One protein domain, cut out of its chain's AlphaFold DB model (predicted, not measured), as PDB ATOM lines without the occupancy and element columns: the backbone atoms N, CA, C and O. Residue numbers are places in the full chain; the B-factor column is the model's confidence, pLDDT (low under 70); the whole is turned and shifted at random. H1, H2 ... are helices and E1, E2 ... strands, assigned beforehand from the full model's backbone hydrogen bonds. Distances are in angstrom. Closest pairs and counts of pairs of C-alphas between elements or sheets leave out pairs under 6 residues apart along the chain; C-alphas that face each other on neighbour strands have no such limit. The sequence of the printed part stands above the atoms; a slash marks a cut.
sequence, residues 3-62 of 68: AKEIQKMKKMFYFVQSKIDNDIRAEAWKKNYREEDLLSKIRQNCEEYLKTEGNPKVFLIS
ATOM      1  N   ALA A   3     235.158 232.565 230.177       92.56
ATOM      2  CA  ALA A   3     234.104 232.078 229.280       92.56
ATOM      3  C   ALA A   3     234.579 231.932 227.819       92.56
ATOM      4  O   ALA A   3     234.418 230.874 227.214       92.56
ATOM      5  N   LYS A   4     235.276 232.953 227.301       92.44
ATOM      6  CA  LYS A   4     235.847 232.961 225.948       92.44
ATOM      7  C   LYS A   4     236.851 231.841 225.715       92.44
ATOM      8  O   LYS A   4     236.846 231.203 224.665       92.44
ATOM      9  N   GLU A   5     237.724 231.595 226.688       94.38
ATOM     10  CA  GLU A   5     238.722 230.528 226.578       94.38
ATOM     11  C   GLU A   5     238.070 229.140 226.657       94.38
ATOM     12  O   GLU A   5     238.401 228.269 225.857       94.38
ATOM     13  N   ILE A   6     237.068 228.948 227.523       94.12
ATOM     14  CA  ILE A   6     236.298 227.696 227.590       94.12
ATOM     15  C   ILE A   6     235.581 227.418 226.256       94.12
ATOM     16  O   ILE A   6     235.624 226.288 225.757       94.12
ATOM     17  N   GLN A   7     234.991 228.445 225.633       90.94
ATOM     18  CA  GLN A   7     234.366 228.317 224.316       90.94
ATOM     19  C   GLN A   7     235.391 227.990 223.219       90.94
ATOM     20  O   GLN A   7     235.130 227.116 222.391       90.94
ATOM     21  N   LYS A   8     236.575 228.622 223.213       93.75
ATOM     22  CA  LYS A   8     237.667 228.269 222.279       93.75
ATOM     23  C   LYS A   8     238.113 226.816 222.438       93.75
ATOM     24  O   LYS A   8     238.408 226.154 221.446       93.75
ATOM     25  N   MET A   9     238.109 226.302 223.669       95.12
ATOM     26  CA  MET A   9     238.371 224.892 223.974       95.12
ATOM     27  C   MET A   9     237.213 223.958 223.581       95.12
ATOM     28  O   MET A   9     237.315 222.752 223.804       95.12
ATOM     29  N   LYS A  10     236.120 224.487 223.009       91.88
ATOM     30  CA  LYS A  10     234.901 223.755 222.633       91.88
ATOM     31  C   LYS A  10     234.276 222.992 223.806       91.88
ATOM     32  O   LYS A  10     233.689 221.929 223.619       91.88
ATOM     33  N   LYS A  11     234.410 223.523 225.025       93.62
ATOM     34  CA  LYS A  11     233.786 222.966 226.228       93.62
ATOM     35  C   LYS A  11     232.528 223.748 226.582       93.62
ATOM     36  O   LYS A  11     232.450 224.955 226.375       93.62
ATOM     37  N   MET A  12     231.549 223.042 227.134       91.44
ATOM     38  CA  MET A  12     230.345 223.654 227.688       91.44
ATOM     39  C   MET A  12     230.594 224.078 229.133       91.44
ATOM     40  O   MET A  12     231.368 223.443 229.849       91.44
ATOM     41  N   PHE A  13     229.911 225.133 229.564       93.88
ATOM     42  CA  PHE A  13     229.937 225.585 230.946       93.88
ATOM     43  C   PHE A  13     228.590 226.173 231.356       93.88
ATOM     44  O   PHE A  13     227.743 226.499 230.521       93.88
ATOM     45  N   TYR A  14     228.423 226.310 232.665       94.94
ATOM     46  CA  TYR A  14     227.313 227.010 233.292       94.94
ATOM     47  C   TYR A  14     227.828 228.290 233.937       94.94
ATOM     48  O   TYR A  14     228.968 228.336 234.404       94.94
ATOM     49  N   PHE A  15     226.981 229.313 233.985       95.25
ATOM     50  CA  PHE A  15     227.273 230.531 234.727       95.25
ATOM     51  C   PHE A  15     226.413 230.583 235.985       95.25
ATOM     52  O   PHE A  15     225.204 230.366 235.923       95.25
ATOM     53  N   VAL A  16     227.038 230.867 237.124       94.75
ATOM     54  CA  VAL A  16     226.368 230.925 238.425       94.75
ATOM     55  C   VAL A  16     226.614 232.299 239.033       94.75
ATOM     56  O   VAL A  16     227.735 232.612 239.430       94.75
ATOM     57  N   GLN A  17     225.562 233.109 239.117       94.62
ATOM     58  CA  GLN A  17     225.557 234.354 239.876       94.62
ATOM     59  C   GLN A  17     225.150 234.033 241.316       94.62
ATOM     60  O   GLN A  17     223.991 233.733 241.605       94.62
ATOM     61  N   SER A  18     226.125 234.059 242.217       93.81
ATOM     62  CA  SER A  18     225.901 233.868 243.652       93.81
ATOM     63  C   SER A  18     225.536 235.174 244.358       93.81
ATOM     64  O   SER A  18     225.780 236.249 243.814       93.81
ATOM     65  N   LYS A  19     225.105 235.069 245.623       92.50
ATOM     66  CA  LYS A  19     224.861 236.198 246.539       92.50
ATOM     67  C   LYS A  19     223.707 237.111 246.115       92.50
ATOM     68  O   LYS A  19     223.711 238.289 246.463       92.50
ATOM     69  N   ILE A  20     222.706 236.559 245.424       94.50
ATOM     70  CA  ILE A  20     221.503 237.319 245.040       94.50
ATOM     71  C   ILE A  20     220.734 237.872 246.246       94.50
ATOM     72  O   ILE A  20     220.026 238.863 246.126       94.50
ATOM     73  N   ASP A  21     220.920 237.275 247.424       92.50
ATOM     74  CA  ASP A  21     220.434 237.790 248.705       92.50
ATOM     75  C   ASP A  21     220.918 239.217 249.002       92.50
ATOM     76  O   ASP A  21     220.151 240.041 249.505       92.50
ATOM     77  N   ASN A  22     222.168 239.541 248.659       93.88
ATOM     78  CA  ASN A  22     222.697 240.889 248.836       93.88
ATOM     79  C   ASN A  22     222.056 241.873 247.859       93.88
ATOM     80  O   ASN A  22     221.732 242.985 248.268       93.88
ATOM     81  N   ASP A  23     221.851 241.471 246.602       93.94
ATOM     82  CA  ASP A  23     221.180 242.304 245.601       93.94
ATOM     83  C   ASP A  23     219.737 242.608 246.032       93.94
ATOM     84  O   ASP A  23     219.309 243.763 246.024       93.94
ATOM     85  N   ILE A  24     219.017 241.584 246.501       93.44
ATOM     86  CA  ILE A  24     217.669 241.707 247.068       93.44
ATOM     87  C   ILE A  24     217.670 242.697 248.235       93.44
ATOM     88  O   ILE A  24     216.912 243.668 248.227       93.44
ATOM     89  N   ARG A  25     218.563 242.512 249.215       92.88
ATOM     90  CA  ARG A  25     218.662 243.392 250.388       92.88
ATOM     91  C   ARG A  25     219.015 244.834 250.015       92.88
ATOM     92  O   ARG A  25     218.501 245.761 250.638       92.88
ATOM     93  N   ALA A  26     219.881 245.027 249.023       94.25
ATOM     94  CA  ALA A  26     220.298 246.345 248.550       94.25
ATOM     95  C   ALA A  26     219.170 247.105 247.834       94.25
ATOM     96  O   ALA A  26     219.170 248.334 247.825       94.25
ATOM     97  N   GLU A  27     218.205 246.394 247.258       94.00
ATOM     98  CA  GLU A  27     217.099 246.962 246.482       94.00
ATOM     99  C   GLU A  27     215.778 247.030 247.268       94.00
ATOM    100  O   GLU A  27     214.875 247.779 246.889       94.00
ATOM    101  N   ALA A  28     215.687 246.324 248.400       90.50
ATOM    102  CA  ALA A  28     214.484 246.197 249.226       90.50
ATOM    103  C   ALA A  28     213.929 247.526 249.779       90.50
ATOM    104  O   ALA A  28     212.762 247.599 250.153       90.50
ATOM    105  N   TRP A  29     214.730 248.595 249.833       93.69
ATOM    106  CA  TRP A  29     214.275 249.916 250.293       93.69
ATOM    107  C   TRP A  29     213.419 250.663 249.255       93.69
ATOM    108  O   TRP A  29     212.815 251.691 249.575       93.69
ATOM    109  N   LYS A  30     213.365 250.193 248.002       94.31
ATOM    110  CA  LYS A  30     212.622 250.860 246.929       94.31
ATOM    111  C   LYS A  30     211.115 250.688 247.119       94.31
ATOM    112  O   LYS A  30     210.612 249.584 247.278       94.31
ATOM    113  N   LYS A  31     210.373 251.794 246.996       89.31
ATOM    114  CA  LYS A  31     208.914 251.848 247.221       89.31
ATOM    115  C   LYS A  31     208.099 250.847 246.381       89.31
ATOM    116  O   LYS A  31     207.082 250.364 246.854       89.31
ATOM    117  N   ASN A  32     208.550 250.539 245.163       91.00
ATOM    118  CA  ASN A  32     207.897 249.600 244.242       91.00
ATOM    119  C   ASN A  32     208.767 248.354 244.000       91.00
ATOM    120  O   ASN A  32     208.859 247.867 242.875       91.00
ATOM    121  N   TYR A  33     209.481 247.898 245.028       92.56
ATOM    122  CA  TYR A  33     210.343 246.728 244.924       92.56
ATOM    123  C   TYR A  33     209.533 245.464 244.587       92.56
ATOM    124  O   TYR A  33     208.574 245.125 245.281       92.56
ATOM    125  N   ARG A  34     209.949 244.763 243.525       94.50
ATOM    126  CA  ARG A  34     209.501 243.410 243.181       94.50
ATOM    127  C   ARG A  34     210.728 242.547 242.932       94.50
ATOM    128  O   ARG A  34     211.535 242.853 242.056       94.50
ATOM    129  N   GLU A  35     210.858 241.474 243.698       92.25
ATOM    130  CA  GLU A  35     211.997 240.561 243.602       92.25
ATOM    131  C   GLU A  35     212.133 239.957 242.198       92.25
ATOM    132  O   GLU A  35     213.221 239.951 241.629       92.25
ATOM    133  N   GLU A  36     211.019 239.546 241.587       94.88
ATOM    134  CA  GLU A  36     210.988 238.970 240.238       94.88
ATOM    135  C   GLU A  36     211.577 239.904 239.171       94.88
ATOM    136  O   GLU A  36     212.300 239.448 238.281       94.88
ATOM    137  N   ASP A  37     211.326 241.213 239.274       95.75
ATOM    138  CA  ASP A  37     211.874 242.205 238.343       95.75
ATOM    139  C   ASP A  37     213.384 242.331 238.496       95.75
ATOM    140  O   ASP A  37     214.117 242.400 237.507       95.75
ATOM    141  N   LEU A  38     213.856 242.352 239.744       95.44
ATOM    142  CA  LEU A  38     215.278 242.404 240.047       95.44
ATOM    143  C   LEU A  38     215.983 241.153 239.519       95.44
ATOM    144  O   LEU A  38     216.984 241.268 238.813       95.44
ATOM    145  N   LEU A  39     215.448 239.966 239.811       95.56
ATOM    146  CA  LEU A  39     216.014 238.698 239.355       95.56
ATOM    147  C   LEU A  39     216.014 238.600 237.827       95.56
ATOM    148  O   LEU A  39     217.004 238.160 237.241       95.56
ATOM    149  N   SER A  40     214.945 239.062 237.172       96.50
ATOM    150  CA  SER A  40     214.860 239.121 235.708       96.50
ATOM    151  C   SER A  40     215.915 240.056 235.123       96.50
ATOM    152  O   SER A  40     216.609 239.689 234.176       96.50
ATOM    153  N   LYS A  41     216.110 241.230 235.731       95.94
ATOM    154  CA  LYS A  41     217.131 242.193 235.313       95.94
ATOM    155  C   LYS A  41     218.551 241.654 235.500       95.94
ATOM    156  O   LYS A  41     219.373 241.788 234.600       95.94
ATOM    157  N   ILE A  42     218.845 241.026 236.639       95.94
ATOM    158  CA  ILE A  42     220.151 240.400 236.897       95.94
ATOM    159  C   ILE A  42     220.414 239.301 235.865       95.94
ATOM    160  O   ILE A  42     221.482 239.275 235.256       95.94
ATOM    161  N   ARG A  43     219.429 238.428 235.626       96.31
ATOM    162  CA  ARG A  43     219.526 237.362 234.625       96.31
ATOM    163  C   ARG A  43     219.804 237.917 233.233       96.31
ATOM    164  O   ARG A  43     220.760 237.471 232.604       96.31
ATOM    165  N   GLN A  44     219.015 238.892 232.784       96.06
ATOM    166  CA  GLN A  44     219.180 239.500 231.466       96.06
ATOM    167  C   GLN A  44     220.569 240.122 231.312       96.06
ATOM    168  O   GLN A  44     221.233 239.883 230.309       96.06
ATOM    169  N   ASN A  45     221.048 240.844 232.329       95.12
ATOM    170  CA  ASN A  45     222.394 241.410 232.311       95.12
ATOM    171  C   ASN A  45     223.453 240.310 232.123       95.12
ATOM    172  O   ASN A  45     224.321 240.431 231.262       95.12
ATOM    173  N   CYS A  46     223.380 239.214 232.890       94.31
ATOM    174  CA  CYS A  46     224.310 238.090 232.743       94.31
ATOM    175  C   CYS A  46     224.255 237.468 231.340       94.31
ATOM    176  O   CYS A  46     225.301 237.186 230.753       94.31
ATOM    177  N   GLU A  47     223.055 237.256 230.798       93.44
ATOM    178  CA  GLU A  47     222.855 236.695 229.460       93.44
ATOM    179  C   GLU A  47     223.406 237.622 228.369       93.44
ATOM    180  O   GLU A  47     224.090 237.152 227.462       93.44
ATOM    181  N   GLU A  48     223.208 238.936 228.479       93.44
ATOM    182  CA  GLU A  48     223.755 239.921 227.540       93.44
ATOM    183  C   GLU A  48     225.290 239.915 227.525       93.44
ATOM    184  O   GLU A  48     225.885 239.876 226.445       93.44
ATOM    185  N   TYR A  49     225.940 239.857 228.693       90.19
ATOM    186  CA  TYR A  49     227.406 239.776 228.783       90.19
ATOM    187  C   TYR A  49     227.984 238.458 228.251       90.19
ATOM    188  O   TYR A  49     229.143 238.418 227.837       90.19
ATOM    189  N   LEU A  50     227.203 237.376 228.273       90.56
ATOM    190  CA  LEU A  50     227.642 236.043 227.852       90.56
ATOM    191  C   LEU A  50     227.117 235.645 226.466       90.56
ATOM    192  O   LEU A  50     227.459 234.571 225.962       90.56
ATOM    193  N   LYS A  51     226.332 236.510 225.817       88.94
ATOM    194  CA  LYS A  51     225.700 236.251 224.518       88.94
ATOM    195  C   LYS A  51     226.717 235.913 223.430       88.94
ATOM    196  O   LYS A  51     226.484 235.024 222.617       88.94
ATOM    197  N   THR A  52     227.857 236.602 223.427       86.12
ATOM    198  CA  THR A  52     228.959 236.357 222.483       86.12
ATOM    199  C   THR A  52     229.856 235.192 222.893       86.12
ATOM    200  O   THR A  52     230.637 234.723 222.072       86.12
ATOM    201  N   GLU A  53     229.732 234.718 224.137       87.38
ATOM    202  CA  GLU A  53     230.590 233.698 224.751       87.38
ATOM    203  C   GLU A  53     229.886 232.325 224.847       87.38
ATOM    204  O   GLU A  53     230.091 231.550 225.783       87.38
ATOM    205  N   GLY A  54     229.017 232.035 223.870       84.31
ATOM    206  CA  GLY A  54     228.359 230.736 223.707       84.31
ATOM    207  C   GLY A  54     226.983 230.611 224.362       84.31
ATOM    208  O   GLY A  54     226.390 229.539 224.279       84.31
ATOM    209  N   ASN A  55     226.462 231.686 224.964       87.75
ATOM    210  CA  ASN A  55     225.139 231.725 225.595       87.75
ATOM    211  C   ASN A  55     224.912 230.583 226.620       87.75
ATOM    212  O   ASN A  55     224.013 229.751 226.453       87.75
ATOM    213  N   PRO A  56     225.757 230.491 227.664       92.25
ATOM    214  CA  PRO A  56     225.652 229.462 228.690       92.25
ATOM    215  C   PRO A  56     224.366 229.629 229.509       92.25
ATOM    216  O   PRO A  56     223.857 230.734 229.694       92.25
ATOM    217  N   LYS A  57     223.872 228.532 230.090       93.75
ATOM    218  CA  LYS A  57     222.736 228.599 231.017       93.75
ATOM    219  C   LYS A  57     223.155 229.314 232.311       93.75
ATOM    220  O   LYS A  57     224.150 228.934 232.935       93.75
ATOM    221  N   VAL A  58     222.374 230.325 232.696       95.56
ATOM    222  CA  VAL A  58     222.593 231.164 233.885       95.56
ATOM    223  C   VAL A  58     221.764 230.659 235.067       95.56
ATOM    224  O   VAL A  58     220.550 230.463 234.955       95.56
ATOM    225  N   PHE A  59     222.405 230.508 236.222       95.19
ATOM    226  CA  PHE A  59     221.774 230.189 237.498       95.19
ATOM    227  C   PHE A  59     221.997 231.330 238.484       95.19
ATOM    228  O   PHE A  59     223.115 231.815 238.633       95.19
ATOM    229  N   LEU A  60     220.927 231.742 239.153       95.06
ATOM    230  CA  LEU A  60     220.966 232.714 240.235       95.06
ATOM    231  C   LEU A  60     220.812 231.931 241.539       95.06
ATOM    232  O   LEU A  60     219.848 231.177 241.661       95.06
ATOM    233  N   ILE A  61     221.762 232.053 242.468       94.25
ATOM    234  CA  ILE A  61     221.735 231.305 243.732       94.25
ATOM    235  C   ILE A  61     221.976 232.217 244.934       94.25
ATOM    236  O   ILE A  61     222.861 233.081 244.920       94.25
ATOM    237  N   SER A  62     221.217 231.986 246.002       91.19
ATOM    238  CA  SER A  62     221.527 232.500 247.334       91.19
ATOM    239  C   SER A  62     222.199 231.408 248.157       91.19
ATOM    240  O   SER A  62     221.807 230.245 248.110       91.19
TER     241      SER A  62
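This is residues 3 to 62 of the 68 residues of the protein "IRG-type G domain-containing protein" of Coregonus sp. 'balchen' (UniProt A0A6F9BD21). A parallel ribbon of two strands, E1 and E2, has the long helix H3 packed slantwise over one face, while the other face is bare. The short helices H1 and H2 extend this body at opposite ends into a rod with spans of 46 by 18 by 13 A. The printed part has 60 residues, with three named helices and two named strands in the order H1 E1 H2 H3 E2. The class is mixed, helices and strands, and the whole is loose, with a radius of gyration of the C-alphas of 13.8 A.

Find C-alpha 3 at (234.104, 232.078, 229.280), where H1, residues 3 to 8, begins. Go on to E1, residues 14 to 18, 12.5 A long, and then H2, residues 20 to 27, 10.7 A long. At C-alpha 35, (211.997, 240.561, 243.602), H3 begins; it covers residues 35 to 50 over 22.7 A. E2, residues 57 to 61, runs 13.0 A to C-alpha 61 at (221.735, 231.305, 243.732).

E1 and E2 are parallel neighbours at 22 degrees; look for N 17 and O 59 at 2.8 A and N 61 and O 17 at 2.9 A, both within hydrogen-bond range. E1, H2, H3 and E2 form a strand-helix-strand unit, two parallel strands joined through helices, with a right-handed crossover. H3 has 5 pairs of C-alphas within 8 A of E2, the closest being Arg 43 and Val 58, 7.0 A. H2 and H3 are close but not clearly touching, the closest C-alphas being Ile 24 and Glu 35, 6.7 A. H1 is apart from H2 and E2. In H1, H2 and H3 every O i to N i+4 pair is within hydrogen-bond range.

The C-alphas farthest apart are Met 9 and Lys 31, 46.2 A. The printed part has no cut and no long link. No printed residue has a pLDDT under 70.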